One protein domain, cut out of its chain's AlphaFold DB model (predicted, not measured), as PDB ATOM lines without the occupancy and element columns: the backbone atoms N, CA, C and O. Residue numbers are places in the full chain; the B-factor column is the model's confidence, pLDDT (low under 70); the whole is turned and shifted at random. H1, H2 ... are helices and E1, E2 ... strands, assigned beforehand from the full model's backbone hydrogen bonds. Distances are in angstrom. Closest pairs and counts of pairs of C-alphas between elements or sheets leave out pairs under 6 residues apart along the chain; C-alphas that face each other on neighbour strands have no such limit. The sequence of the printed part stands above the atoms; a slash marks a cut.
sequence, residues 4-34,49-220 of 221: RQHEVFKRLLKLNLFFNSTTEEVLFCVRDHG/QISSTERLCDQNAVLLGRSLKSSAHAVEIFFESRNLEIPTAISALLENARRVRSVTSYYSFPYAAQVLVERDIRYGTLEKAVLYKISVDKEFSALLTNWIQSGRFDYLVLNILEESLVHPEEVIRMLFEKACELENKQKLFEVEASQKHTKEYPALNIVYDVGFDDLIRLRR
ATOM      1  N   ARG A   4     -28.292  35.278  29.080       34.19
ATOM      2  CA  ARG A   4     -29.209  35.396  27.926       34.19
ATOM      3  C   ARG A   4     -29.028  34.302  26.870       34.19
ATOM      4  O   ARG A   4     -29.998  33.943  26.216       34.19
ATOM      5  N   GLN A   5     -27.826  33.743  26.708       33.75
ATOM      6  CA  GLN A   5     -27.602  32.682  25.716       33.75
ATOM      7  C   GLN A   5     -28.295  31.372  26.113       33.75
ATOM      8  O   GLN A   5     -28.850  30.709  25.245       33.75
ATOM      9  N   HIS A   6     -28.369  31.040  27.407       31.42
ATOM     10  CA  HIS A   6     -29.074  29.841  27.875       31.42
ATOM     11  C   HIS A   6     -30.601  29.911  27.728       31.42
ATOM     12  O   HIS A   6     -31.234  28.871  27.556       31.42
ATOM     13  N   GLU A   7     -31.207  31.103  27.753       36.47
ATOM     14  CA  GLU A   7     -32.656  31.252  27.537       36.47
ATOM     15  C   GLU A   7     -33.063  31.080  26.068       36.47
ATOM     16  O   GLU A   7     -34.123  30.518  25.793       36.47
ATOM     17  N   VAL A   8     -32.213  31.478  25.115       39.22
ATOM     18  CA  VAL A   8     -32.480  31.305  23.672       39.22
ATOM     19  C   VAL A   8     -32.562  29.818  23.291       39.22
ATOM     20  O   VAL A   8     -33.372  29.452  22.441       39.22
ATOM     21  N   PHE A   9     -31.814  28.940  23.975       37.66
ATOM     22  CA  PHE A   9     -31.872  27.483  23.775       37.66
ATOM     23  C   PHE A   9     -33.143  26.812  24.321       37.66
ATOM     24  O   PHE A   9     -33.379  25.642  24.019       37.66
ATOM     25  N   LYS A  10     -33.968  27.524  25.102       49.97
ATOM     26  CA  LYS A  10     -35.255  27.005  25.601       49.97
ATOM     27  C   LYS A  10     -36.450  27.389  24.730       49.97
ATOM     28  O   LYS A  10     -37.540  26.879  24.971       49.97
ATOM     29  N   ARG A  11     -36.266  28.274  23.745       61.88
ATOM     30  CA  ARG A  11     -37.340  28.673  22.830       61.88
ATOM     31  C   ARG A  11     -37.615  27.559  21.825       61.88
ATOM     32  O   ARG A  11     -36.694  27.049  21.181       61.88
ATOM     33  N   LEU A  12     -38.884  27.185  21.733       69.06
ATOM     34  CA  LEU A  12     -39.383  26.089  20.913       69.06
ATOM     35  C   LEU A  12     -40.502  26.615  20.025       69.06
ATOM     36  O   LEU A  12     -41.448  27.235  20.515       69.06
ATOM     37  N   LEU A  13     -40.405  26.318  18.732       76.56
ATOM     38  CA  LEU A  13     -41.498  26.547  17.799       76.56
ATOM     39  C   LEU A  13     -42.409  25.329  17.811       76.56
ATOM     40  O   LEU A  13     -41.994  24.235  17.435       76.56
ATOM     41  N   LYS A  14     -43.658  25.531  18.220       77.31
ATOM     42  CA  LYS A  14     -44.702  24.516  18.134       77.31
ATOM     43  C   LYS A  14     -45.477  24.702  16.847       77.31
ATOM     44  O   LYS A  14     -46.120  25.736  16.670       77.31
ATOM     45  N   LEU A  15     -45.439  23.694  15.992       79.81
ATOM     46  CA  LEU A  15     -46.236  23.591  14.783       79.81
ATOM     47  C   LEU A  15     -47.368  22.594  15.033       79.81
ATOM     48  O   LEU A  15     -47.121  21.402  15.185       79.81
ATOM     49  N   ASN A  16     -48.601  23.083  15.072       79.00
ATOM     50  CA  ASN A  16     -49.790  22.240  15.161       79.00
ATOM     51  C   ASN A  16     -50.397  22.121  13.768       79.00
ATOM     52  O   ASN A  16     -50.618  23.149  13.128       79.00
ATOM     53  N   LEU A  17     -50.639  20.897  13.316       77.44
ATOM     54  CA  LEU A  17     -51.192  20.557  12.012       77.44
ATOM     55  C   LEU A  17     -52.474  19.757  12.240       77.44
ATOM     56  O   LEU A  17     -52.426  18.632  12.735       77.44
ATOM     57  N   PHE A  18     -53.608  20.345  11.880       76.44
ATOM     58  CA  PHE A  18     -54.933  19.753  12.013       76.44
ATOM     59  C   PHE A  18     -55.456  19.411  10.625       76.44
ATOM     60  O   PHE A  18     -55.513  20.289   9.765       76.44
ATOM     61  N   PHE A  19     -55.849  18.164  10.399       74.12
ATOM     62  CA  PHE A  19     -56.398  17.741   9.115       74.12
ATOM     63  C   PHE A  19     -57.874  17.380   9.242       74.12
ATOM     64  O   PHE A  19     -58.249  16.454   9.966       74.12
ATOM     65  N   ASN A  20     -58.712  18.105   8.506       71.44
ATOM     66  CA  ASN A  20     -60.128  17.817   8.388       71.44
ATOM     67  C   ASN A  20     -60.353  16.840   7.231       71.44
ATOM     68  O   ASN A  20     -60.265  17.207   6.064       71.44
ATOM     69  N   SER A  21     -60.697  15.597   7.560       65.06
ATOM     70  CA  SER A  21     -60.947  14.542   6.574       65.06
ATOM     71  C   SER A  21     -62.205  14.757   5.729       65.06
ATOM     72  O   SER A  21     -62.350  14.116   4.698       65.06
ATOM     73  N   THR A  22     -63.136  15.608   6.164       70.19
ATOM     74  CA  THR A  22     -64.376  15.890   5.428       70.19
ATOM     75  C   THR A  22     -64.181  16.995   4.398       70.19
ATOM     76  O   THR A  22     -64.757  16.927   3.318       70.19
ATOM     77  N   THR A  23     -63.391  18.019   4.727       70.69
ATOM     78  CA  THR A  23     -63.138  19.155   3.824       70.69
ATOM     79  C   THR A  23     -61.793  19.072   3.102       70.69
ATOM     80  O   THR A  23     -61.513  19.919   2.255       70.69
ATOM     81  N   GLU A  24     -60.963  18.078   3.443       67.81
ATOM     82  CA  GLU A  24     -59.554  17.950   3.036       67.81
ATOM     83  C   GLU A  24     -58.721  19.195   3.378       67.81
ATOM     84  O   GLU A  24     -57.680  19.484   2.784       67.81
ATOM     85  N   GLU A  25     -59.189  19.968   4.354       68.62
ATOM     86  CA  GLU A  25     -58.522  21.180   4.785       68.62
ATOM     87  C   GLU A  25     -57.484  20.852   5.835       68.62
ATOM     88  O   GLU A  25     -57.743  20.169   6.825       68.62
ATOM     89  N   VAL A  26     -56.301  21.412   5.635       67.50
ATOM     90  CA  VAL A  26     -55.276  21.433   6.659       67.50
ATOM     91  C   VAL A  26     -55.311  22.798   7.314       67.50
ATOM     92  O   VAL A  26     -55.128  23.808   6.638       67.50
ATOM     93  N   LEU A  27     -55.518  22.835   8.621       71.88
ATOM     94  CA  LEU A  27     -55.338  24.028   9.430       71.88
ATOM     95  C   LEU A  27     -54.009  23.916  10.159       71.88
ATOM     96  O   LEU A  27     -53.638  22.840  10.626       71.88
ATOM     97  N   PHE A  28     -53.292  25.024  10.285       70.88
ATOM     98  CA  PHE A  28     -52.053  25.042  11.049       70.88
ATOM     99  C   PHE A  28     -52.035  26.168  12.076       70.88
ATOM    100  O   PHE A  28     -52.759  27.151  11.960       70.88
ATOM    101  N   CYS A  29     -51.206  26.013  13.104       69.50
ATOM    102  CA  CYS A  29     -50.903  27.078  14.050       69.50
ATOM    103  C   CYS A  29     -49.447  26.966  14.492       69.50
ATOM    104  O   CYS A  29     -49.020  25.909  14.969       69.50
ATOM    105  N   VAL A  30     -48.707  28.069  14.371       69.62
ATOM    106  CA  VAL A  30     -47.309  28.154  14.804       69.62
ATOM    107  C   VAL A  30     -47.237  29.055  16.027       69.62
ATOM    108  O   VAL A  30     -47.699  30.198  16.000       69.62
ATOM    109  N   ARG A  31     -46.672  28.536  17.118       66.94
ATOM    110  CA  ARG A  31     -46.488  29.280  18.369       66.94
ATOM    111  C   ARG A  31     -45.033  29.218  18.803       66.94
ATOM    112  O   ARG A  31     -44.482  28.127  18.909       66.94
ATOM    113  N   ASP A  32     -44.446  30.364  19.133       67.88
ATOM    114  CA  ASP A  32     -43.198  30.403  19.894       67.88
ATOM    115  C   ASP A  32     -43.520  30.272  21.388       67.88
ATOM    116  O   ASP A  32     -44.200  31.114  21.982       67.88
ATOM    117  N   HIS A  33     -43.067  29.183  22.006       55.81
ATOM    118  CA  HIS A  33     -43.196  28.978  23.442       55.81
ATOM    119  C   HIS A  33     -42.003  29.607  24.173       55.81
ATOM    120  O   HIS A  33     -41.128  28.934  24.714       55.81
ATOM    121  N   GLY A  34     -42.017  30.936  24.235       45.75
ATOM    122  CA  GLY A  34     -41.165  31.740  25.099       45.75
ATOM    123  C   GLY A  34     -41.982  32.911  25.625       45.75
ATOM    124  O   GLY A  34     -42.231  33.866  24.901       45.75
ATOM    125  N   GLN A  49     -45.401  34.052  15.132       39.06
ATOM    126  CA  GLN A  49     -46.679  33.825  15.777       39.06
ATOM    127  C   GLN A  49     -47.750  33.937  14.692       39.06
ATOM    128  O   GLN A  49     -48.414  34.958  14.550       39.06
ATOM    129  N   ILE A  50     -47.905  32.871  13.906       44.84
ATOM    130  CA  ILE A  50     -49.099  32.693  13.081       44.84
ATOM    131  C   ILE A  50     -50.102  31.969  13.980       44.84
ATOM    132  O   ILE A  50     -50.242  30.745  13.974       44.84
ATOM    133  N   SER A  51     -50.753  32.750  14.844       43.72
ATOM    134  CA  SER A  51     -51.963  32.330  15.551       43.72
ATOM    135  C   SER A  51     -53.193  32.612  14.692       43.72
ATOM    136  O   SER A  51     -54.170  33.182  15.172       43.72
ATOM    137  N   SER A  52     -53.127  32.262  13.412       47.44
ATOM    138  CA  SER A  52     -54.281  32.196  12.529       47.44
ATOM    139  C   SER A  52     -54.508  30.728  12.192       47.44
ATOM    140  O   SER A  52     -53.587  30.009  11.819       47.44
ATOM    141  N   THR A  53     -55.735  30.251  12.387       52.88
ATOM    142  CA  THR A  53     -56.195  29.012  11.756       52.88
ATOM    143  C   THR A  53     -56.370  29.307  10.276       52.88
ATOM    144  O   THR A  53     -57.450  29.689   9.832       52.88
ATOM    145  N   GLU A  54     -55.277  29.215   9.530       60.72
ATOM    146  CA  GLU A  54     -55.268  29.362   8.080       60.72
ATOM    147  C   GLU A  54     -55.315  28.000   7.403       60.72
ATOM    148  O   GLU A  54     -54.695  27.036   7.860       60.72
ATOM    149  N   ARG A  55     -56.023  27.940   6.272       68.94
ATOM    150  CA  ARG A  55     -55.959  26.793   5.374       68.94
ATOM    151  C   ARG A  55     -54.557  26.729   4.762       68.94
ATOM    152  O   ARG A  55     -54.091  27.690   4.145       68.94
ATOM    153  N   LEU A  56     -53.877  25.602   4.930       68.44
ATOM    154  CA  LEU A  56     -52.572  25.361   4.335       68.44
ATOM    155  C   LEU A  56     -52.750  25.008   2.853       68.44
ATOM    156  O   LEU A  56     -53.253  23.940   2.513       68.44
ATOM    157  N   CYS A  57     -52.332  25.913   1.975       73.06
ATOM    158  CA  CYS A  57     -52.116  25.645   0.556       73.06
ATOM    159  C   CYS A  57     -50.612  25.512   0.262       73.06
ATOM    160  O   CYS A  57     -49.778  25.847   1.111       73.06
ATOM    161  N   ASP A  58     -50.251  25.084  -0.949       70.25
ATOM    162  CA  ASP A  58     -48.850  24.881  -1.351       70.25
ATOM    163  C   ASP A  58     -47.982  26.135  -1.156       70.25
ATOM    164  O   ASP A  58     -46.850  26.051  -0.681       70.25
ATOM    165  N   GLN A  59     -48.519  27.323  -1.451       71.44
ATOM    166  CA  GLN A  59     -47.796  28.582  -1.265       71.44
ATOM    167  C   GLN A  59     -47.493  28.855   0.218       71.44
ATOM    168  O   GLN A  59     -46.355  29.185   0.565       71.44
ATOM    169  N   ASN A  60     -48.483  28.669   1.097       71.12
ATOM    170  CA  ASN A  60     -48.326  28.860   2.541       71.12
ATOM    171  C   ASN A  60     -47.369  27.819   3.137       71.12
ATOM    172  O   ASN A  60     -46.511  28.165   3.950       71.12
ATOM    173  N   ALA A  61     -47.449  26.569   2.677       72.19
ATOM    174  CA  ALA A  61     -46.541  25.503   3.084       72.19
ATOM    175  C   ALA A  61     -45.083  25.794   2.717       72.19
ATOM    176  O   ALA A  61     -44.193  25.603   3.546       72.19
ATOM    177  N   VAL A  62     -44.824  26.315   1.515       71.19
ATOM    178  CA  VAL A  62     -43.464  26.684   1.091       71.19
ATOM    179  C   VAL A  62     -42.919  27.846   1.924       71.19
ATOM    180  O   VAL A  62     -41.766  27.796   2.360       71.19
ATOM    181  N   LEU A  63     -43.716  28.893   2.162       72.31
ATOM    182  CA  LEU A  63     -43.293  30.048   2.964       72.31
ATOM    183  C   LEU A  63     -43.007  29.655   4.418       72.31
ATOM    184  O   LEU A  63     -41.960  30.015   4.973       72.31
ATOM    185  N   LEU A  64     -43.894  28.862   5.014       74.44
ATOM    186  CA  LEU A  64     -43.709  28.354   6.365       74.44
ATOM    187  C   LEU A  64     -42.509  27.401   6.439       74.44
ATOM    188  O   LEU A  64     -41.666  27.549   7.321       74.44
ATOM    189  N   GLY A  65     -42.365  26.492   5.474       75.50
ATOM    190  CA  GLY A  65     -41.237  25.568   5.381       75.50
ATOM    191  C   GLY A  65     -39.895  26.291   5.291       75.50
ATOM    192  O   GLY A  65     -38.963  25.945   6.015       75.50
ATOM    193  N   ARG A  66     -39.795  27.355   4.481       75.06
ATOM    194  CA  ARG A  66     -38.591  28.207   4.426       75.06
ATOM    195  C   ARG A  66     -38.259  28.819   5.779       75.06
ATOM    196  O   ARG A  66     -37.088  28.875   6.146       75.06
ATOM    197  N   SER A  67     -39.280  29.239   6.511       73.38
ATOM    198  CA  SER A  67     -39.095  29.871   7.809       73.38
ATOM    199  C   SER A  67     -38.707  28.879   8.906       73.38
ATOM    200  O   SER A  67     -37.842  29.164   9.728       73.38
ATOM    201  N   LEU A  68     -39.280  27.672   8.890       76.62
ATOM    202  CA  LEU A  68     -38.853  26.582   9.772       76.62
ATOM    203  C   LEU A  68     -37.421  26.139   9.450       76.62
ATOM    204  O   LEU A  68     -36.644  25.855  10.358       76.62
ATOM    205  N   LYS A  69     -37.046  26.132   8.166       77.00
ATOM    206  CA  LYS A  69     -35.694  25.792   7.710       77.00
ATOM    207  C   LYS A  69     -34.635  26.782   8.192       77.00
ATOM    208  O   LYS A  69     -33.515  26.364   8.486       77.00
ATOM    209  N   SER A  70     -34.961  28.075   8.223       73.06
ATOM    210  CA  SER A  70     -34.055  29.146   8.658       73.06
ATOM    211  C   SER A  70     -34.104  29.419  10.163       73.06
ATOM    212  O   SER A  70     -33.286  30.192  10.665       73.06
ATOM    213  N   SER A  71     -35.035  28.794  10.890       71.25
ATOM    214  CA  SER A  71     -35.199  29.013  12.322       71.25
ATOM    215  C   SER A  71     -33.995  28.525  13.132       71.25
ATOM    216  O   SER A  71     -33.493  27.410  12.970       71.25
ATOM    217  N   ALA A  72     -33.555  29.365  14.071       73.50
ATOM    218  CA  ALA A  72     -32.560  29.002  15.076       73.50
ATOM    219  C   ALA A  72     -33.165  28.209  16.253       73.50
ATOM    220  O   ALA A  72     -32.415  27.708  17.099       73.50
ATOM    221  N   HIS A  73     -34.489  28.076  16.310       76.50
ATOM    222  CA  HIS A  73     -35.203  27.354  17.357       76.50
ATOM    223  C   HIS A  73     -35.415  25.893  16.977       76.50
ATOM    224  O   HIS A  73     -35.502  25.542  15.802       76.50
ATOM    225  N   ALA A  74     -35.484  25.034  17.990       80.94
ATOM    226  CA  ALA A  74     -35.930  23.669  17.773       80.94
ATOM    227  C   ALA A  74     -37.442  23.636  17.529       80.94
ATOM    228  O   ALA A  74     -38.179  24.507  18.005       80.94
ATOM    229  N   VAL A  75     -37.878  22.626  16.782       83.56
ATOM    230  CA  VAL A  75     -39.267  22.484  16.347       83.56
ATOM    231  C   VAL A  75     -39.918  21.306  17.065       83.56
ATOM    232  O   VAL A  75     -39.338  20.221  17.166       83.56
ATOM    233  N   GLU A  76     -41.132  21.528  17.554       84.88
ATOM    234  CA  GLU A  76     -42.058  20.491  18.000       84.88
ATOM    235  C   GLU A  76     -43.234  20.447  17.027       84.88
ATOM    236  O   GLU A  76     -43.817  21.489  16.712       84.88
ATOM    237  N   ILE A  77     -43.579  19.256  16.546       85.62
ATOM    238  CA  ILE A  77     -44.666  19.068  15.586       85.62
ATOM    239  C   ILE A  77     -45.762  18.220  16.218       85.62
ATOM    240  O   ILE A  77     -45.502  17.136  16.740       85.62
ATOM    241  N   PHE A  78     -46.988  18.724  16.139       81.81
ATOM    242  CA  PHE A  78     -48.195  18.077  16.630       81.81
ATOM    243  C   PHE A  78     -49.130  17.821  15.453       81.81
ATOM    244  O   PHE A  78     -49.530  18.759  14.762       81.81
ATOM    245  N   PHE A  79     -49.470  16.556  15.236       81.12
ATOM    246  CA  PHE A  79     -50.420  16.108  14.233       81.12
ATOM    247  C   PHE A  79     -51.737  15.724  14.898       81.12
ATOM    248  O   PHE A  79     -51.791  14.875  15.792       81.12
ATOM    249  N   GLU A  80     -52.815  16.320  14.405       75.94
ATOM    250  CA  GLU A  80     -54.177  15.940  14.736       75.94
ATOM    251  C   GLU A  80     -54.922  15.641  13.432       75.94
ATOM    252  O   GLU A  80     -55.490  16.519  12.784       75.94
ATOM    253  N   SER A  81     -54.854  14.383  13.000       69.25
ATOM    254  CA  SER A  81     -55.482  13.900  11.770       69.25
ATOM    255  C   SER A  81     -56.091  12.534  12.014       69.25
ATOM    256  O   SER A  81     -55.441  11.682  12.600       69.25
ATOM    257  N   ARG A  82     -57.315  12.301  11.536       68.31
ATOM    258  CA  ARG A  82     -57.902  10.951  11.481       68.31
ATOM    259  C   ARG A  82     -57.629  10.232  10.157       68.31
ATOM    260  O   ARG A  82     -57.998   9.071  10.027       68.31
ATOM    261  N   ASN A  83     -57.022  10.908   9.179       65.50
ATOM    262  CA  ASN A  83     -56.736  10.348   7.859       65.50
ATOM    263  C   ASN A  83     -55.269   9.899   7.752       65.50
ATOM    264  O   ASN A  83     -54.381  10.532   8.329       65.50
ATOM    265  N   LEU A  84     -55.026   8.809   7.026       58.78
ATOM    266  CA  LEU A  84     -53.689   8.277   6.741       58.78
ATOM    267  C   LEU A  84     -53.033   8.983   5.548       58.78
ATOM    268  O   LEU A  84     -51.807   9.087   5.498       58.78
ATOM    269  N   GLU A  85     -53.836   9.499   4.615       63.19
ATOM    270  CA  GLU A  85     -53.342  10.245   3.461       63.19
ATOM    271  C   GLU A  85     -53.080  11.708   3.821       63.19
ATOM    272  O   GLU A  85     -53.888  12.368   4.480       63.19
ATOM    273  N   ILE A  86     -51.926  12.214   3.383       66.38
ATOM    274  CA  ILE A  86     -51.508  13.588   3.645       66.38
ATOM    275  C   ILE A  86     -51.566  14.403   2.355       66.38
ATOM    276  O   ILE A  86     -51.013  13.972   1.342       66.38
ATOM    277  N   PRO A  87     -52.098  15.633   2.406       69.88
ATOM    278  CA  PRO A  87     -51.903  16.608   1.343       69.88
ATOM    279  C   PRO A  87     -50.418  16.903   1.074       69.88
ATOM    280  O   PRO A  87     -49.632  17.109   2.001       69.88
ATOM    281  N   THR A  88     -50.046  17.024  -0.204       72.88
ATOM    282  CA  THR A  88     -48.680  17.328  -0.680       72.88
ATOM    283  C   THR A  88     -48.040  18.533   0.018       72.88
ATOM    284  O   THR A  88     -46.848  18.515   0.329       72.88
ATOM    285  N   ALA A  89     -48.842  19.556   0.329       69.06
ATOM    286  CA  ALA A  89     -48.418  20.748   1.056       69.06
ATOM    287  C   ALA A  89     -47.745  20.420   2.403       69.06
ATOM    288  O   ALA A  89     -46.755  21.046   2.780       69.06
ATOM    289  N   ILE A  90     -48.237  19.411   3.127       74.00
ATOM    290  CA  ILE A  90     -47.644  19.001   4.402       74.00
ATOM    291  C   ILE A  90     -46.334  18.261   4.172       74.00
ATOM    292  O   ILE A  90     -45.363  18.570   4.853       74.00
ATOM    293  N   SER A  91     -46.254  17.362   3.192       75.06
ATOM    294  CA  SER A  91     -44.990  16.692   2.856       75.06
ATOM    295  C   SER A  91     -43.878  17.713   2.578       75.06
ATOM    296  O   SER A  91     -42.819  17.659   3.203       75.06
ATOM    297  N   ALA A  92     -44.165  18.732   1.759       73.31
ATOM    298  CA  ALA A  92     -43.223  19.812   1.462       73.31
ATOM    299  C   ALA A  92     -42.827  20.639   2.706       73.31
ATOM    300  O   ALA A  92     -41.679  21.084   2.836       73.31
ATOM    301  N   LEU A  93     -43.762  20.850   3.636       77.94
ATOM    302  CA  LEU A  93     -43.503  21.535   4.902       77.94
ATOM    303  C   LEU A  93     -42.549  20.725   5.797       77.94
ATOM    304  O   LEU A  93     -41.564  21.271   6.302       77.94
ATOM    305  N   LEU A  94     -42.818  19.426   5.969       78.38
ATOM    306  CA  LEU A  94     -42.033  18.529   6.823       78.38
ATOM    307  C   LEU A  94     -40.614  18.311   6.273       78.38
ATOM    308  O   LEU A  94     -39.644  18.319   7.035       78.38
ATOM    309  N   GLU A  95     -40.460  18.221   4.951       77.81
ATOM    310  CA  GLU A  95     -39.151  18.145   4.291       77.81
ATOM    311  C   GLU A  95     -38.245  19.339   4.627       77.81
ATOM    312  O   GLU A  95     -37.028  19.185   4.757       77.81
ATOM    313  N   ASN A  96     -38.827  20.527   4.810       76.69
ATOM    314  CA  ASN A  96     -38.074  21.750   5.076       76.69
ATOM    315  C   ASN A  96     -37.900  22.066   6.567       76.69
ATOM    316  O   ASN A  96     -36.955  22.778   6.918       76.69
ATOM    317  N   ALA A  97     -38.754  21.537   7.446       78.06
ATOM    318  CA  ALA A  97     -38.586  21.687   8.887       78.06
ATOM    319  C   ALA A  97     -37.247  21.075   9.327       78.06
ATOM    320  O   ALA A  97     -36.939  19.941   8.974       78.06
ATOM    321  N   ARG A  98     -36.431  21.810  10.088       77.94
ATOM    322  CA  ARG A  98     -35.141  21.328  10.610       77.94
ATOM    323  C   ARG A  98     -35.159  21.294  12.132       77.94
ATOM    324  O   ARG A  98     -35.885  22.062  12.753       77.94
ATOM    325  N   ARG A  99     -34.291  20.461  12.721       78.38
ATOM    326  CA  ARG A  99     -34.072  20.379  14.180       78.38
ATOM    327  C   ARG A  99     -35.359  20.025  14.928       78.38
ATOM    328  O   ARG A  99     -35.695  20.655  15.935       78.38
ATOM    329  N   VAL A 100     -36.078  19.033  14.409       86.81
ATOM    330  CA  VAL A 100     -37.283  18.541  15.065       86.81
ATOM    331  C   VAL A 100     -36.853  17.751  16.294       86.81
ATOM    332  O   VAL A 100     -36.171  16.738  16.174       86.81
ATOM    333  N   ARG A 101     -37.218  18.249  17.480       87.81
ATOM    334  CA  ARG A 101     -36.929  17.587  18.766       87.81
ATOM    335  C   ARG A 101     -38.089  16.728  19.235       87.81
ATOM    336  O   ARG A 101     -37.861  15.753  19.947       87.81
ATOM    337  N   SER A 102     -39.313  17.079  18.836       88.12
ATOM    338  CA  SER A 102     -40.508  16.336  19.210       88.12
ATOM    339  C   SER A 102     -41.485  16.174  18.056       88.12
ATOM    340  O   SER A 102     -41.765  17.133  17.337       88.12
ATOM    341  N   VAL A 103     -42.031  14.966  17.929       87.88
ATOM    342  CA  VAL A 103     -43.169  14.656  17.060       87.88
ATOM    343  C   VAL A 103     -44.256  13.982  17.891       87.88
ATOM    344  O   VAL A 103     -43.982  13.028  18.613       87.88
ATOM    345  N   THR A 104     -45.488  14.475  17.799       85.50
ATOM    346  CA  THR A 104     -46.665  13.881  18.444       85.50
ATOM    347  C   THR A 104     -47.776  13.695  17.418       85.50
ATOM    348  O   THR A 104     -48.070  14.628  16.678       85.50
ATOM    349  N   SER A 105     -48.408  12.524  17.381       82.38
ATOM    350  CA  SER A 105     -49.592  12.246  16.569       82.38
ATOM    351  C   SER A 105     -50.576  11.358  17.319       82.38
ATOM    352  O   SER A 105     -50.178  10.279  17.739       82.38
ATOM    353  N   TYR A 106     -51.837  11.785  17.470       67.38
ATOM    354  CA  TYR A 106     -52.822  11.130  18.353       67.38
ATOM    355  C   TYR A 106     -53.825  10.188  17.675       67.38
ATOM    356  O   TYR A 106     -54.410   9.346  18.349       67.38
ATOM    357  N   TYR A 107     -54.067  10.330  16.373       65.88
ATOM    358  CA  TYR A 107     -55.201   9.666  15.714       65.88
ATOM    359  C   TYR A 107     -54.796   8.829  14.498       65.88
ATOM    360  O   TYR A 107     -55.370   7.766  14.284       65.88
ATOM    361  N   SER A 108     -53.804   9.267  13.730       65.69
ATOM    362  CA  SER A 108     -53.150   8.496  12.675       65.69
ATOM    363  C   SER A 108     -51.727   9.010  12.499       65.69
ATOM    364  O   SER A 108     -51.486  10.214  12.606       65.69
ATOM    365  N   PHE A 109     -50.761   8.135  12.234       69.25
ATOM    366  CA  PHE A 109     -49.406   8.571  11.917       69.25
ATOM    367  C   PHE A 109     -49.143   8.403  10.429       69.25
ATOM    368  O   PHE A 109     -48.912   7.289   9.956       69.25
ATOM    369  N   PRO A 110     -49.225   9.490   9.663       67.62
ATOM    370  CA  PRO A 110     -49.190   9.349   8.232       67.62
ATOM    371  C   PRO A 110     -47.746   9.220   7.720       67.62
ATOM    372  O   PRO A 110     -46.805   9.728   8.333       67.62
ATOM    373  N   TYR A 111     -47.557   8.573   6.570       71.12
ATOM    374  CA  TYR A 111     -46.229   8.163   6.088       71.12
ATOM    375  C   TYR A 111     -45.212   9.313   5.962       71.12
ATOM    376  O   TYR A 111     -44.054   9.156   6.338       71.12
ATOM    377  N   ALA A 112     -45.607  10.516   5.522       66.12
ATOM    378  CA  ALA A 112     -44.642  11.624   5.455       66.12
ATOM    379  C   ALA A 112     -44.169  12.096   6.847       66.12
ATOM    380  O   ALA A 112     -43.052  12.596   6.983       66.12
ATOM    381  N   ALA A 113     -44.982  11.903   7.893       72.12
ATOM    382  CA  ALA A 113     -44.544  12.115   9.269       72.12
ATOM    383  C   ALA A 113     -43.577  11.005   9.727       72.12
ATOM    384  O   ALA A 113     -42.653  11.290  10.489       72.12
ATOM    385  N   GLN A 114     -43.711   9.777   9.215       78.44
ATOM    386  CA  GLN A 114     -42.727   8.705   9.424       78.44
ATOM    387  C   GLN A 114     -41.379   9.046   8.793       78.44
ATOM    388  O   GLN A 114     -40.360   8.989   9.479       78.44
ATOM    389  N   VAL A 115     -41.372   9.504   7.537       79.81
ATOM    390  CA  VAL A 115     -40.149   9.955   6.847       79.81
ATOM    391  C   VAL A 115     -39.444  11.058   7.642       79.81
ATOM    392  O   VAL A 115     -38.217  11.059   7.767       79.81
ATOM    393  N   LEU A 116     -40.215  11.982   8.224       82.25
ATOM    394  CA  LEU A 116     -39.684  13.006   9.115       82.25
ATOM    395  C   LEU A 116     -39.001  12.394  10.348       82.25
ATOM    396  O   LEU A 116     -37.859  12.741  10.649       82.25
ATOM    397  N   VAL A 117     -39.689  11.491  11.051       86.56
ATOM    398  CA  VAL A 117     -39.154  10.823  12.247       86.56
ATOM    399  C   VAL A 117     -37.883  10.049  11.913       86.56
ATOM    400  O   VAL A 117     -36.873  10.233  12.587       86.56
ATOM    401  N   GLU A 118     -37.878   9.252  10.845       87.81
ATOM    402  CA  GLU A 118     -36.690   8.531  10.379       87.81
ATOM    403  C   GLU A 118     -35.502   9.461  10.142       87.81
ATOM    404  O   GLU A 118     -34.378   9.194  10.579       87.81
ATOM    405  N   ARG A 119     -35.749  10.574   9.451       88.94
ATOM    406  CA  ARG A 119     -34.730  11.570   9.138       88.94
ATOM    407  C   ARG A 119     -34.158  12.208  10.405       88.94
ATOM    408  O   ARG A 119     -32.938  12.282  10.540       88.94
ATOM    409  N   ASP A 120     -35.004  12.659  11.328       88.12
ATOM    410  CA  ASP A 120     -34.558  13.325  12.559       88.12
ATOM    411  C   ASP A 120     -33.951  12.344  13.586       88.12
ATOM    412  O   ASP A 120     -33.073  12.735  14.360       88.12
ATOM    413  N   ILE A 121     -34.301  11.050  13.530       88.75
ATOM    414  CA  ILE A 121     -33.551   9.978  14.207       88.75
ATOM    415  C   ILE A 121     -32.133   9.883  13.634       88.75
ATOM    416  O   ILE A 121     -31.160   9.929  14.390       88.75
ATOM    417  N   ARG A 122     -31.992   9.786  12.303       87.50
ATOM    418  CA  ARG A 122     -30.679   9.669  11.636       87.50
ATOM    419  C   ARG A 122     -29.792  10.886  11.905       87.50
ATOM    420  O   ARG A 122     -28.587  10.734  12.096       87.50
ATOM    421  N   TYR A 123     -30.375  12.082  11.960       85.38
ATOM    422  CA  TYR A 123     -29.655  13.309  12.315       85.38
ATOM    423  C   TYR A 123     -29.408  13.477  13.818       85.38
ATOM    424  O   TYR A 123     -28.621  14.340  14.207       85.38
ATOM    425  N   GLY A 124     -30.025  12.649  14.666       85.62
ATOM    426  CA  GLY A 124     -29.858  12.697  16.117       85.62
ATOM    427  C   GLY A 124     -30.468  13.939  16.765       85.62
ATOM    428  O   GLY A 124     -30.013  14.349  17.830       85.62
ATOM    429  N   THR A 125     -31.449  14.558  16.112       88.75
ATOM    430  CA  THR A 125     -32.165  15.744  16.598       88.75
ATOM    431  C   THR A 125     -33.425  15.380  17.367       88.75
ATOM    432  O   THR A 125     -33.841  16.155  18.229       88.75
ATOM    433  N   LEU A 126     -34.012  14.213  17.081       91.06
ATOM    434  CA  LEU A 126     -35.228  13.750  17.733       91.06
ATOM    435  C   LEU A 126     -34.942  13.276  19.163       91.06
ATOM    436  O   LEU A 126     -34.102  12.405  19.392       91.06
ATOM    437  N   GLU A 127     -35.697  13.823  20.114       89.44
ATOM    438  CA  GLU A 127     -35.612  13.489  21.540       89.44
ATOM    439  C   GLU A 127     -36.916  12.889  22.067       89.44
ATOM    440  O   GLU A 127     -36.893  12.104  23.014       89.44
ATOM    441  N   LYS A 128     -38.059  13.260  21.476       87.31
ATOM    442  CA  LYS A 128     -39.384  12.827  21.926       87.31
ATOM    443  C   LYS A 128     -40.258  12.388  20.759       87.31
ATOM    444  O   LYS A 128     -40.432  13.152  19.812       87.31
ATOM    445  N   ALA A 129     -40.880  11.223  20.854       88.25
ATOM    446  CA  ALA A 129     -41.876  10.795  19.879       88.25
ATOM    447  C   ALA A 129     -43.095  10.178  20.569       88.25
ATOM    448  O   ALA A 129     -42.946   9.354  21.462       88.25
ATOM    449  N   VAL A 130     -44.291  10.589  20.153       85.81
ATOM    450  CA  VAL A 130     -45.570  10.004  20.575       85.81
ATOM    451  C   VAL A 130     -46.362   9.702  19.321       85.81
ATOM    452  O   VAL A 130     -46.884  10.620  18.694       85.81
ATOM    453  N   LEU A 131     -46.393   8.444  18.906       84.69
ATOM    454  CA  LEU A 131     -46.884   8.067  17.589       84.69
ATOM    455  C   LEU A 131     -48.017   7.050  17.736       84.69
ATOM    456  O   LEU A 131     -47.774   5.922  18.162       84.69
ATOM    457  N   TYR A 132     -49.239   7.449  17.379       78.19
ATOM    458  CA  TYR A 132     -50.414   6.582  17.420       78.19
ATOM    459  C   TYR A 132     -50.808   6.025  16.057       78.19
ATOM    460  O   TYR A 132     -50.705   6.719  15.044       78.19
ATOM    461  N   LYS A 133     -51.311   4.784  16.064       76.25
ATOM    462  CA  LYS A 133     -51.752   4.046  14.879       76.25
ATOM    463  C   LYS A 133     -50.686   4.030  13.779       76.25
ATOM    464  O   LYS A 133     -50.939   4.456  12.652       76.25
ATOM    465  N   ILE A 134     -49.481   3.589  14.136       75.94
ATOM    466  CA  ILE A 134     -48.332   3.566  13.228       75.94
ATOM    467  C   ILE A 134     -48.175   2.223  12.526       75.94
ATOM    468  O   ILE A 134     -48.420   1.168  13.117       75.94
ATOM    469  N   SER A 135     -47.667   2.289  11.300       75.69
ATOM    470  CA  SER A 135     -47.120   1.145  10.577       75.69
ATOM    471  C   SER A 135     -45.608   1.093  10.774       75.69
ATOM    472  O   SER A 135     -44.944   2.124  10.687       75.69
ATOM    473  N   VAL A 136     -45.050  -0.088  11.053       73.88
ATOM    474  CA  VAL A 136     -43.605  -0.246  11.297       73.88
ATOM    475  C   VAL A 136     -43.022  -1.303  10.370       73.88
ATOM    476  O   VAL A 136     -43.075  -2.492  10.655       73.88
ATOM    477  N   ASP A 137     -42.425  -0.883   9.261       77.88
ATOM    478  CA  ASP A 137     -41.668  -1.807   8.420       77.88
ATOM    479  C   ASP A 137     -40.325  -2.217   9.067       77.88
ATOM    480  O   ASP A 137     -39.911  -1.720  10.120       77.88
ATOM    481  N   LYS A 138     -39.623  -3.162   8.430       78.38
ATOM    482  CA  LYS A 138     -38.345  -3.696   8.923       78.38
ATOM    483  C   LYS A 138     -37.247  -2.629   9.025       78.38
ATOM    484  O   LYS A 138     -36.410  -2.708   9.927       78.38
ATOM    485  N   GLU A 139     -37.220  -1.663   8.113       82.88
ATOM    486  CA  GLU A 139     -36.198  -0.613   8.090       82.88
ATOM    487  C   GLU A 139     -36.441   0.395   9.214       82.88
ATOM    488  O   GLU A 139     -35.520   0.719   9.973       82.88
ATOM    489  N   PHE A 140     -37.692   0.826   9.378       83.69
ATOM    490  CA  PHE A 140     -38.095   1.724  10.449       83.69
ATOM    491  C   PHE A 140     -37.929   1.075  11.823       83.69
ATOM    492  O   PHE A 140     -37.409   1.706  12.745       83.69
ATOM    493  N   SER A 141     -38.263  -0.211  11.937       81.12
ATOM    494  CA  SER A 141     -38.014  -1.024  13.128       81.12
ATOM    495  C   SER A 141     -36.539  -0.987  13.539       81.12
ATOM    496  O   SER A 141     -36.224  -0.584  14.658       81.12
ATOM    497  N   ALA A 142     -35.617  -1.284  12.614       83.75
ATOM    498  CA  ALA A 142     -34.180  -1.245  12.888       83.75
ATOM    499  C   ALA A 142     -33.685   0.161  13.282       83.75
ATOM    500  O   ALA A 142     -32.818   0.302  14.151       83.75
ATOM    501  N   LEU A 143     -34.236   1.217  12.670       87.56
ATOM    502  CA  LEU A 143     -33.924   2.603  13.031       87.56
ATOM    503  C   LEU A 143     -34.377   2.937  14.453       87.56
ATOM    504  O   LEU A 143     -33.588   3.503  15.215       87.56
ATOM    505  N   LEU A 144     -35.601   2.554  14.825       86.50
ATOM    506  CA  LEU A 144     -36.115   2.715  16.184       86.50
ATOM    507  C   LEU A 144     -35.242   1.956  17.185       86.50
ATOM    508  O   LEU A 144     -34.817   2.549  18.174       86.50
ATOM    509  N   THR A 145     -34.884   0.699  16.908       83.44
ATOM    510  CA  THR A 145     -33.989  -0.093  17.769       83.44
ATOM    511  C   THR A 145     -32.669   0.622  18.025       83.44
ATOM    512  O   THR A 145     -32.254   0.768  19.175       83.44
ATOM    513  N   ASN A 146     -32.019   1.107  16.965       86.44
ATOM    514  CA  ASN A 146     -30.740   1.804  17.074       86.44
ATOM    515  C   ASN A 146     -30.877   3.102  17.881       86.44
ATOM    516  O   ASN A 146     -30.019   3.426  18.707       86.44
ATOM    517  N   TRP A 147     -31.967   3.842  17.673       88.19
ATOM    518  CA  TRP A 147     -32.241   5.068  18.418       88.19
ATOM    519  C   TRP A 147     -32.457   4.792  19.909       88.19
ATOM    520  O   TRP A 147     -31.827   5.437  20.752       88.19
ATOM    521  N   ILE A 148     -33.249   3.770  20.234       84.69
ATOM    522  CA  ILE A 148     -33.500   3.290  21.597       84.69
ATOM    523  C   ILE A 148     -32.179   2.882  22.271       84.69
ATOM    524  O   ILE A 148     -31.850   3.358  23.361       84.69
ATOM    525  N   GLN A 149     -31.360   2.073  21.595       83.06
ATOM    526  CA  GLN A 149     -30.060   1.622  22.106       83.06
ATOM    527  C   GLN A 149     -29.084   2.774  22.349       83.06
ATOM    528  O   GLN A 149     -28.334   2.750  23.330       83.06
ATOM    529  N   SER A 150     -29.122   3.803  21.496       84.56
ATOM    530  CA  SER A 150     -28.268   4.983  21.636       84.56
ATOM    531  C   SER A 150     -28.533   5.777  22.922       84.56
ATOM    532  O   SER A 150     -27.671   6.544  23.347       84.56
ATOM    533  N   GLY A 151     -29.716   5.625  23.536       80.00
ATOM    534  CA  GLY A 151     -30.127   6.370  24.731       80.00
ATOM    535  C   GLY A 151     -30.322   7.875  24.504       80.00
ATOM    536  O   GLY A 151     -30.446   8.624  25.473       80.00
ATOM    537  N   ARG A 152     -30.338   8.327  23.243       82.00
ATOM    538  CA  ARG A 152     -30.469   9.746  22.861       82.00
ATOM    539  C   ARG A 152     -31.901  10.284  22.928       82.00
ATOM    540  O   ARG A 152     -32.095  11.477  22.747       82.00
ATOM    541  N   PHE A 153     -32.883   9.425  23.172       84.62
ATOM    542  CA  PHE A 153     -34.279   9.818  23.343       84.62
ATOM    543  C   PHE A 153     -34.587  10.053  24.823       84.62
ATOM    544  O   PHE A 153     -34.005   9.394  25.679       84.62
ATOM    545  N   ASP A 154     -35.499  10.966  25.130       80.50
ATOM    546  CA  ASP A 154     -36.032  11.189  26.478       80.50
ATOM    547  C   ASP A 154     -37.400  10.533  26.661       80.50
ATOM    548  O   ASP A 154     -37.711  10.046  27.750       80.50
ATOM    549  N   TYR A 155     -38.208  10.516  25.595       81.56
ATOM    550  CA  TYR A 155     -39.575  10.011  25.629       81.56
ATOM    551  C   TYR A 155     -39.962   9.325  24.320       81.56
ATOM    552  O   TYR A 155     -39.807   9.905  23.246       81.56
ATOM    553  N   LEU A 156     -40.492   8.111  24.402       84.06
ATOM    554  CA  LEU A 156     -40.978   7.370  23.246       84.06
ATOM    555  C   LEU A 156     -42.289   6.672  23.598       84.06
ATOM    556  O   LEU A 156     -42.312   5.871  24.521       84.06
ATOM    557  N   VAL A 157     -43.355   6.970  22.861       82.50
ATOM    558  CA  VAL A 157     -44.642   6.270  22.910       82.50
ATOM    559  C   VAL A 157     -44.979   5.804  21.504       82.50
ATOM    560  O   VAL A 157     -44.985   6.615  20.575       82.50
ATOM    561  N   LEU A 158     -45.257   4.516  21.344       80.50
ATOM    562  CA  LEU A 158     -45.639   3.916  20.068       80.50
ATOM    563  C   LEU A 158     -46.941   3.146  20.246       80.50
ATOM    564  O   LEU A 158     -47.010   2.292  21.114       80.50
ATOM    565  N   ASN A 159     -47.935   3.385  19.403       78.38
ATOM    566  CA  ASN A 159     -49.135   2.563  19.304       78.38
ATOM    567  C   ASN A 159     -49.207   1.987  17.882       78.38
ATOM    568  O   ASN A 159     -49.310   2.733  16.906       78.38
ATOM    569  N   ILE A 160     -49.047   0.667  17.773       75.25
ATOM    570  CA  ILE A 160     -48.757  -0.031  16.511       75.25
ATOM    571  C   ILE A 160     -50.032  -0.689  15.963       75.25
ATOM    572  O   ILE A 160     -50.706  -1.426  16.681       75.25
ATOM    573  N   LEU A 161     -50.342  -0.466  14.679       69.31
ATOM    574  CA  LEU A 161     -51.453  -1.139  13.996       69.31
ATOM    575  C   LEU A 161     -51.057  -2.555  13.568       69.31
ATOM    576  O   LEU A 161     -50.157  -2.723  12.745       69.31
ATOM    577  N   GLU A 162     -51.779  -3.572  14.035       63.84
ATOM    578  CA  GLU A 162     -51.516  -4.968  13.644       63.84
ATOM    579  C   GLU A 162     -51.716  -5.225  12.146       63.84
ATOM    580  O   GLU A 162     -51.011  -6.034  11.549       63.84
ATOM    581  N   GLU A 163     -52.660  -4.507  11.539       64.19
ATOM    582  CA  GLU A 163     -53.080  -4.667  10.143       64.19
ATOM    583  C   GLU A 163     -52.029  -4.177   9.130       64.19
ATOM    584  O   GLU A 163     -52.160  -4.401   7.930       64.19
ATOM    585  N   SER A 164     -50.975  -3.510   9.603       56.19
ATOM    586  CA  SER A 164     -50.006  -2.797   8.766       56.19
ATOM    587  C   SER A 164     -48.694  -3.546   8.490       56.19
ATOM    588  O   SER A 164     -47.763  -2.968   7.927       56.19
ATOM    589  N   LEU A 165     -48.579  -4.813   8.907       58.97
ATOM    590  CA  LEU A 165     -47.274  -5.433   9.141       58.97
ATOM    591  C   LEU A 165     -47.001  -6.686   8.300       58.97
ATOM    592  O   LEU A 165     -47.795  -7.621   8.231       58.97
ATOM    593  N   VAL A 166     -45.779  -6.739   7.763       55.81
ATOM    594  CA  VAL A 166     -45.069  -7.977   7.424       55.81
ATOM    595  C   VAL A 166     -44.287  -8.369   8.690       55.81
ATOM    596  O   VAL A 166     -43.295  -7.725   9.010       55.81
ATOM    597  N   HIS A 167     -44.761  -9.374   9.438       65.81
ATOM    598  CA  HIS A 167     -44.217  -9.852  10.735       65.81
ATOM    599  C   HIS A 167     -44.366  -8.899  11.955       65.81
ATOM    600  O   HIS A 167     -43.372  -8.557  12.600       65.81
ATOM    601  N   PRO A 168     -45.601  -8.521  12.347       67.38
ATOM    602  CA  PRO A 168     -45.868  -7.635  13.496       67.38
ATOM    603  C   PRO A 168     -45.261  -8.119  14.815       67.38
ATOM    604  O   PRO A 168     -44.738  -7.342  15.613       67.38
ATOM    605  N   GLU A 169     -45.329  -9.428  15.032       70.62
ATOM    606  CA  GLU A 169     -45.008 -10.054  16.311       70.62
ATOM    607  C   GLU A 169     -43.516  -9.946  16.631       70.62
ATOM    608  O   GLU A 169     -43.140  -9.675  17.769       70.62
ATOM    609  N   GLU A 170     -42.659 -10.090  15.618       74.56
ATOM    610  CA  GLU A 170     -41.206  -9.997  15.774       74.56
ATOM    611  C   GLU A 170     -40.766  -8.579  16.145       74.56
ATOM    612  O   GLU A 170     -39.895  -8.403  17.000       74.56
ATOM    613  N   VAL A 171     -41.388  -7.570  15.527       73.56
ATOM    614  CA  VAL A 171     -41.104  -6.152  15.785       73.56
ATOM    615  C   VAL A 171     -41.534  -5.771  17.195       73.56
ATOM    616  O   VAL A 171     -40.741  -5.206  17.947       73.56
ATOM    617  N   ILE A 172     -42.766  -6.123  17.572       74.88
ATOM    618  CA  ILE A 172     -43.313  -5.849  18.905       74.88
ATOM    619  C   ILE A 172     -42.456  -6.532  19.978       74.88
ATOM    620  O   ILE A 172     -42.033  -5.882  20.936       74.88
ATOM    621  N   ARG A 173     -42.119  -7.812  19.777       77.06
ATOM    622  CA  ARG A 173     -41.229  -8.566  20.664       77.06
ATOM    623  C   ARG A 173     -39.889  -7.864  20.867       77.06
ATOM    624  O   ARG A 173     -39.450  -7.672  21.998       77.06
ATOM    625  N   MET A 174     -39.237  -7.480  19.776       79.00
ATOM    626  CA  MET A 174     -37.922  -6.855  19.833       79.00
ATOM    627  C   MET A 174     -37.969  -5.496  20.550       79.00
ATOM    628  O   MET A 174     -37.092  -5.202  21.365       79.00
ATOM    629  N   LEU A 175     -39.018  -4.695  20.326       78.06
ATOM    630  CA  LEU A 175     -39.231  -3.447  21.063       78.06
ATOM    631  C   LEU A 175     -39.422  -3.697  22.569       78.06
ATOM    632  O   LEU A 175     -38.876  -2.943  23.376       78.06
ATOM    633  N   PHE A 176     -40.121  -4.768  22.960       75.81
ATOM    634  CA  PHE A 176     -40.285  -5.149  24.368       75.81
ATOM    635  C   PHE A 176     -38.993  -5.618  25.032       75.81
ATOM    636  O   PHE A 176     -38.685  -5.169  26.135       75.81
ATOM    637  N   GLU A 177     -38.201  -6.458  24.369       77.44
ATOM    638  CA  GLU A 177     -36.891  -6.871  24.886       77.44
ATOM    639  C   GLU A 177     -35.996  -5.653  25.154       77.44
ATOM    640  O   GLU A 177     -35.351  -5.557  26.201       77.44
ATOM    641  N   LYS A 178     -36.024  -4.662  24.254       75.56
ATOM    642  CA  LYS A 178     -35.290  -3.408  24.444       75.56
ATOM    643  C   LYS A 178     -35.867  -2.522  25.535       75.56
ATOM    644  O   LYS A 178     -35.086  -1.910  26.261       75.56
ATOM    645  N   ALA A 179     -37.184  -2.488  25.709       70.81
ATOM    646  CA  ALA A 179     -37.804  -1.803  26.840       70.81
ATOM    647  C   ALA A 179     -37.263  -2.330  28.180       70.81
ATOM    648  O   ALA A 179     -36.911  -1.541  29.056       70.81
ATOM    649  N   CYS A 180     -37.125  -3.655  28.310       68.56
ATOM    650  CA  CYS A 180     -36.555  -4.296  29.494       68.56
ATOM    651  C   CYS A 180     -35.083  -3.899  29.716       68.56
ATOM    652  O   CYS A 180     -34.699  -3.561  30.833       68.56
ATOM    653  N   GLU A 181     -34.257  -3.867  28.663       71.00
ATOM    654  CA  GLU A 181     -32.839  -3.457  28.757       71.00
ATOM    655  C   GLU A 181     -32.648  -1.995  29.213       71.00
ATOM    656  O   GLU A 181     -31.600  -1.630  29.758       71.00
ATOM    657  N   LEU A 182     -33.644  -1.138  28.983       68.62
ATOM    658  CA  LEU A 182     -33.593   0.286  29.319       68.62
ATOM    659  C   LEU A 182     -33.962   0.608  30.772       68.62
ATOM    660  O   LEU A 182     -33.841   1.770  31.166       68.62
ATOM    661  N   GLU A 183     -34.336  -0.389  31.578       59.59
ATOM    662  CA  GLU A 183     -34.779  -0.248  32.975       59.59
ATOM    663  C   GLU A 183     -33.865   0.645  33.834       59.59
ATOM    664  O   GLU A 183     -34.339   1.434  34.649       59.59
ATOM    665  N   ASN A 184     -32.552   0.602  33.603       62.91
ATOM    666  CA  ASN A 184     -31.575   1.347  34.399       62.91
ATOM    667  C   ASN A 184     -31.282   2.773  33.886       62.91
ATOM    668  O   ASN A 184     -30.439   3.461  34.461       62.91
ATOM    669  N   LYS A 185     -31.917   3.231  32.793       66.25
ATOM    670  CA  LYS A 185     -31.505   4.451  32.064       66.25
ATOM    671  C   LYS A 185     -32.384   5.697  32.275       66.25
ATOM    672  O   LYS A 185     -32.139   6.695  31.603       66.25
ATOM    673  N   GLN A 186     -33.358   5.684  33.194       68.81
ATOM    674  CA  GLN A 186     -34.279   6.818  33.456       68.81
ATOM    675  C   GLN A 186     -34.953   7.383  32.181       68.81
ATOM    676  O   GLN A 186     -35.179   8.587  32.067       68.81
ATOM    677  N   LYS A 187     -35.238   6.528  31.190       71.06
ATOM    678  CA  LYS A 187     -35.926   6.908  29.947       71.06
ATOM    679  C   LYS A 187     -37.377   6.457  29.997       71.06
ATOM    680  O   LYS A 187     -37.654   5.366  30.488       71.06
ATOM    681  N   LEU A 188     -38.280   7.278  29.465       72.31
ATOM    682  CA  LEU A 188     -39.700   6.949  29.414       72.31
ATOM    683  C   LEU A 188     -40.021   6.326  28.049       72.31
ATOM    684  O   LEU A 188     -39.904   6.979  27.011       72.31
ATOM    685  N   PHE A 189     -40.366   5.041  28.064       75.56
ATOM    686  CA  PHE A 189     -40.654   4.227  26.888       75.56
ATOM    687  C   PHE A 189     -41.996   3.515  27.087       75.56
ATOM    688  O   PHE A 189     -42.147   2.746  28.037       75.56
ATOM    689  N   GLU A 190     -42.957   3.781  26.207       75.94
ATOM    690  CA  GLU A 190     -44.282   3.166  26.190       75.94
ATOM    691  C   GLU A 190     -44.534   2.534  24.815       75.94
ATOM    692  O   GLU A 190     -44.294   3.144  23.772       75.94
ATOM    693  N   VAL A 191     -45.033   1.303  24.806       75.25
ATOM    694  CA  VAL A 191     -45.486   0.630  23.583       75.25
ATOM    695  C   VAL A 191     -46.883   0.101  23.841       75.25
ATOM    696  O   VAL A 191     -47.111  -0.637  24.800       75.25
ATOM    697  N   GLU A 192     -47.813   0.496  22.985       71.88
ATOM    698  CA  GLU A 192     -49.177   0.016  22.962       71.88
ATOM    699  C   GLU A 192     -49.350  -0.992  21.822       71.88
ATOM    700  O   GLU A 192     -49.100  -0.693  20.650       71.88
ATOM    701  N   ALA A 193     -49.755  -2.204  22.189       70.69
ATOM    702  CA  ALA A 193     -49.993  -3.323  21.283       70.69
ATOM    703  C   ALA A 193     -51.184  -4.148  21.792       70.69
ATOM    704  O   ALA A 193     -51.623  -3.978  22.935       70.69
ATOM    705  N   SER A 194     -51.712  -5.054  20.968       68.31
ATOM    706  CA  SER A 194     -52.806  -5.919  21.415       68.31
ATOM    707  C   SER A 194     -52.371  -6.878  22.528       68.31
ATOM    708  O   SER A 194     -51.202  -7.264  22.665       68.31
ATOM    709  N   GLN A 195     -53.355  -7.342  23.298       65.75
ATOM    710  CA  GLN A 195     -53.148  -8.234  24.436       65.75
ATOM    711  C   GLN A 195     -52.481  -9.574  24.102       65.75
ATOM    712  O   GLN A 195     -51.895 -10.210  24.985       65.75
ATOM    713  N   LYS A 196     -52.550 -10.040  22.851       71.88
ATOM    714  CA  LYS A 196     -51.963 -11.336  22.480       71.88
ATOM    715  C   LYS A 196     -50.431 -11.325  22.573       71.88
ATOM    716  O   LYS A 196     -49.856 -12.356  22.902       71.88
ATOM    717  N   HIS A 197     -49.795 -10.163  22.395       67.88
ATOM    718  CA  HIS A 197     -48.335 -10.009  22.414       67.88
ATOM    719  C   HIS A 197     -47.744  -9.759  23.807       67.88
ATOM    720  O   HIS A 197     -46.542  -9.910  24.006       67.88
ATOM    721  N   THR A 198     -48.562  -9.393  24.796       61.72
ATOM    722  CA  THR A 198     -48.069  -9.014  26.133       61.72
ATOM    723  C   THR A 198     -48.001 -10.189  27.108       61.72
ATOM    724  O   THR A 198     -47.379 -10.074  28.162       61.72
ATOM    725  N   LYS A 199     -48.632 -11.327  26.784       65.12
ATOM    726  CA  LYS A 199     -48.682 -12.512  27.661       65.12
ATOM    727  C   LYS A 199     -47.301 -13.106  27.957       65.12
ATOM    728  O   LYS A 199     -47.119 -13.703  29.011       65.12
ATOM    729  N   GLU A 200     -46.344 -12.927  27.050       64.38
ATOM    730  CA  GLU A 200     -44.980 -13.457  27.171       64.38
ATOM    731  C   GLU A 200     -44.047 -12.554  28.002       64.38
ATOM    732  O   GLU A 200     -42.958 -12.984  28.379       64.38
ATOM    733  N   TYR A 201     -44.479 -11.334  28.353       64.12
ATOM    734  CA  TYR A 201     -43.649 -10.317  29.018       64.12
ATOM    735  C   TYR A 201     -44.267  -9.797  30.333       64.12
ATOM    736  O   TYR A 201     -44.516  -8.597  30.471       64.12
ATOM    737  N   PRO A 202     -44.486 -10.659  31.350       57.84
ATOM    738  CA  PRO A 202     -45.155 -10.279  32.602       57.84
ATOM    739  C   PRO A 202     -44.349  -9.308  33.485       57.84
ATOM    740  O   PRO A 202     -44.896  -8.754  34.432       57.84
ATOM    741  N   ALA A 203     -43.053  -9.123  33.206       54.00
ATOM    742  CA  ALA A 203     -42.158  -8.238  33.957       54.00
ATOM    743  C   ALA A 203     -42.310  -6.748  33.597       54.00
ATOM    744  O   ALA A 203     -41.798  -5.883  34.307       54.00
ATOM    745  N   LEU A 204     -42.990  -6.434  32.493       58.31
ATOM    746  CA  LEU A 204     -43.306  -5.057  32.129       58.31
ATOM    747  C   LEU A 204     -44.442  -4.560  33.031       58.31
ATOM    748  O   LEU A 204     -45.439  -5.255  33.200       58.31
ATOM    749  N   ASN A 205     -44.317  -3.362  33.613       51.47
ATOM    750  CA  ASN A 205     -45.426  -2.738  34.342       51.47
ATOM    751  C   ASN A 205     -46.558  -2.437  33.349       51.47
ATOM    752  O   ASN A 205     -46.520  -1.454  32.607       51.47
ATOM    753  N   ILE A 206     -47.545  -3.329  33.305       51.03
ATOM    754  CA  ILE A 206     -48.687  -3.222  32.405       51.03
ATOM    755  C   ILE A 206     -49.706  -2.270  33.026       51.03
ATOM    756  O   ILE A 206     -50.264  -2.562  34.082       51.03
ATOM    757  N   VAL A 207     -49.961  -1.131  32.375       46.06
ATOM    758  CA  VAL A 207     -51.018  -0.202  32.786       46.06
ATOM    759  C   VAL A 207     -52.179  -0.364  31.819       46.06
ATOM    760  O   VAL A 207     -52.206   0.214  30.743       46.06
ATOM    761  N   TYR A 208     -53.162  -1.169  32.205       45.41
ATOM    762  CA  TYR A 208     -54.386  -1.327  31.425       45.41
ATOM    763  C   TYR A 208     -55.169  -0.007  31.415       45.41
ATOM    764  O   TYR A 208     -55.892   0.292  32.364       45.41
ATOM    765  N   ASP A 209     -55.009   0.793  30.364       43.31
ATOM    766  CA  ASP A 209     -55.816   1.989  30.124       43.31
ATOM    767  C   ASP A 209     -56.862   1.625  29.067       43.31
ATOM    768  O   ASP A 209     -56.567   1.527  27.879       43.31
ATOM    769  N   VAL A 210     -58.074   1.294  29.517       34.88
ATOM    770  CA  VAL A 210     -59.158   0.844  28.634       34.88
ATOM    771  C   VAL A 210     -59.761   2.072  27.951       34.88
ATOM    772  O   VAL A 210     -60.710   2.674  28.450       34.88
ATOM    773  N   GLY A 211     -59.190   2.464  26.813       36.97
ATOM    774  CA  GLY A 211     -59.680   3.559  25.982       36.97
ATOM    775  C   GLY A 211     -59.525   3.240  24.498       36.97
ATOM    776  O   GLY A 211     -58.420   3.317  23.988       36.97
ATOM    777  N   PHE A 212     -60.654   2.926  23.847       34.41
ATOM    778  CA  PHE A 212     -60.843   2.594  22.422       34.41
ATOM    779  C   PHE A 212     -59.906   1.496  21.852       34.41
ATOM    780  O   PHE A 212     -58.715   1.700  21.664       34.41
ATOM    781  N   ASP A 213     -60.512   0.355  21.497       40.44
ATOM    782  CA  ASP A 213     -59.956  -0.738  20.670       40.44
ATOM    783  C   ASP A 213     -58.959  -1.730  21.320       40.44
ATOM    784  O   ASP A 213     -57.943  -2.040  20.713       40.44
ATOM    785  N   ASP A 214     -59.235  -2.295  22.508       39.06
ATOM    786  CA  ASP A 214     -58.498  -3.460  23.077       39.06
ATOM    787  C   ASP A 214     -56.949  -3.344  23.103       39.06
ATOM    788  O   ASP A 214     -56.212  -4.338  23.116       39.06
ATOM    789  N   LEU A 215     -56.436  -2.113  23.124       38.72
ATOM    790  CA  LEU A 215     -55.011  -1.804  23.138       38.72
ATOM    791  C   LEU A 215     -54.493  -1.789  24.577       38.72
ATOM    792  O   LEU A 215     -55.077  -1.176  25.470       38.72
ATOM    793  N   ILE A 216     -53.371  -2.470  24.813       43.88
ATOM    794  CA  ILE A 216     -52.702  -2.452  26.113       43.88
ATOM    795  C   ILE A 216     -51.659  -1.356  26.112       43.88
ATOM    796  O   ILE A 216     -50.714  -1.419  25.336       43.88
ATOM    797  N   ARG A 217     -51.770  -0.419  27.051       43.28
ATOM    798  CA  ARG A 217     -50.743   0.583  27.305       43.28
ATOM    799  C   ARG A 217     -49.676   0.045  28.257       43.28
ATOM    800  O   ARG A 217     -49.928  -0.261  29.418       43.28
ATOM    801  N   LEU A 218     -48.444  -0.086  27.784       46.31
ATOM    802  CA  LEU A 218     -47.328  -0.446  28.657       46.31
ATOM    803  C   LEU A 218     -46.637   0.833  29.092       46.31
ATOM    804  O   LEU A 218     -45.975   1.486  28.295       46.31
ATOM    805  N   ARG A 219     -46.835   1.207  30.357       42.03
ATOM    806  CA  ARG A 219     -46.292   2.429  30.941       42.03
ATOM    807  C   ARG A 219     -45.374   2.074  32.092       42.03
ATOM    808  O   ARG A 219     -45.800   1.455  33.065       42.03
ATOM    809  N   ARG A 220     -44.139   2.566  32.045       40.56
ATOM    810  CA  ARG A 220     -43.286   2.638  33.232       40.56
ATOM    811  C   ARG A 220     -42.918   4.092  33.498       40.56
ATOM    812  O   ARG A 220     -42.183   4.680  32.718       40.56
TER     813      ARG A 220
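AT A GLANCE: This is residues 4 to 34 and 49 to 220 of the 221 residues of an uncharacterized protein of Steinernema carpocapsae (UniProt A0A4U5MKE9). A long curled wall of nine strands has a row of five helices, H2 to H6, along one face and no named helix over the opposite face; H2, H4 and H6 are over the sheet, H3 only grazes it and H5 stands farther out. The hairpin E1 and E2 lies toward one edge, with small H1 off by itself before E1, and toward the other edge a long loop leads from H7 back to edge strand E9. The 203 printed residues hold seven named helices and nine named strands in the order H1 E1 E2 E3 H2 E4 H3 E5 H4 E6 H5 E7 H6 E8 H7 E9. The mixed sheet runs E3 E2 E1 E4 E5 E6 E7 E8 E9, with E1 and E4 to E8 parallel to their neighbours among themselves and the other three pairs antiparallel. The class is mixed, helices and strands; the whole is compact, with a radius of gyration of the C-alphas of 17.5 A and spans of 50, 45 and 29 A.

IN THESE COORDINATES: H1, residues 4 to 8, begins at C-alpha 4 (-29.209, 35.396, 27.926). E1 is residues 12 to 20, 25.6 A long, and E2 is residues 25 to 32, 23.4 A. E3 is residues 50 to 55. H2, residues 58 to 70, is 18.4 A long. E4, residues 74 to 81, is 22.7 A long; H3 is residues 88 to 96 and E5 residues 100 to 105. H4, residues 111 to 123, is 18.4 A long. E6 is residues 128 to 134, beginning at C-alpha 128 (-39.384, 12.827, 21.926). H5, residues 138 to 150, is 18.4 A long, and E7 is residues 155 to 160. H6, residues 168 to 181, is 20.5 A long; E8, residues 188 to 194, is 20.0 A. H7 is residues 195 to 198, and E9, residues 215 to 218, ends at C-alpha 218 (-47.328, -0.446, 28.657).

HOW THE PARTS SIT: The sheet is twisted and curled like part of a barrel. Within hydrogen-bond range are N 30 and O 50 of E2 and E3, 3.1 A; N 14 and O 31 of E1 and E2, 2.8 A; N 15 and O 76 of E1 and E4, 2.8 A; N 79 and O 104 of E4 and E5, 2.8 A; N 105 and O 130 of E5 and E6, 2.8 A; N 131 and O 157 of E6 and E7, 2.8 A; N 192 and O 158 of E7 and E8, 2.7 A; and N 216 and O 193 of E8 and E9, 3.0 A. E4 H3 E5, E5 H4 E6, E6 H5 E7 and E7 H6 E8 are strand-helix-strand units, parallel neighbour strands with a helix between; E3 H2 E4 is a split one, with E2 and E1 between its strands. The five crossovers are right-handed. H2, H4 and H6 lie on the same face, at heights over the sheet of 9.6, 9.4 and 9.9 A; H2 and H6 on one face of the sheet make two layers. H2 and H3 touch at Gly 65 and Leu 93, their closest C-alphas, 4.7 A, at a shallow tilt of 11 degrees. H4 and H5 touch at a steep tilt of 38 degrees, with closest C-alphas Ile 121 and Trp 147, 6.6 A. H5 is only just not on the sheet, with 4 pairs of C-alphas within 10 A. H7 only grazes the sheet. Every O i to N i+4 pair is within hydrogen-bond range in H1, H2, H4, H5 and H6, and 4 of 5 are in H3; H7 is too short for such a pair.

THE WHOLE: The C-alphas farthest apart, those of Arg 4 and Lys 196, are 52.3 A apart. Residues 35 to 48 are not printed, and C-alphas 34 and 49 across this cut are 11.0 A apart. Of the links that are printed whole, H7 to E9, 16 residues, is long. The model's mean pLDDT over the printed part is 70.0; 81 residues are under 70, among them residues 4 to 12, 49 to 56 and 197 to 220.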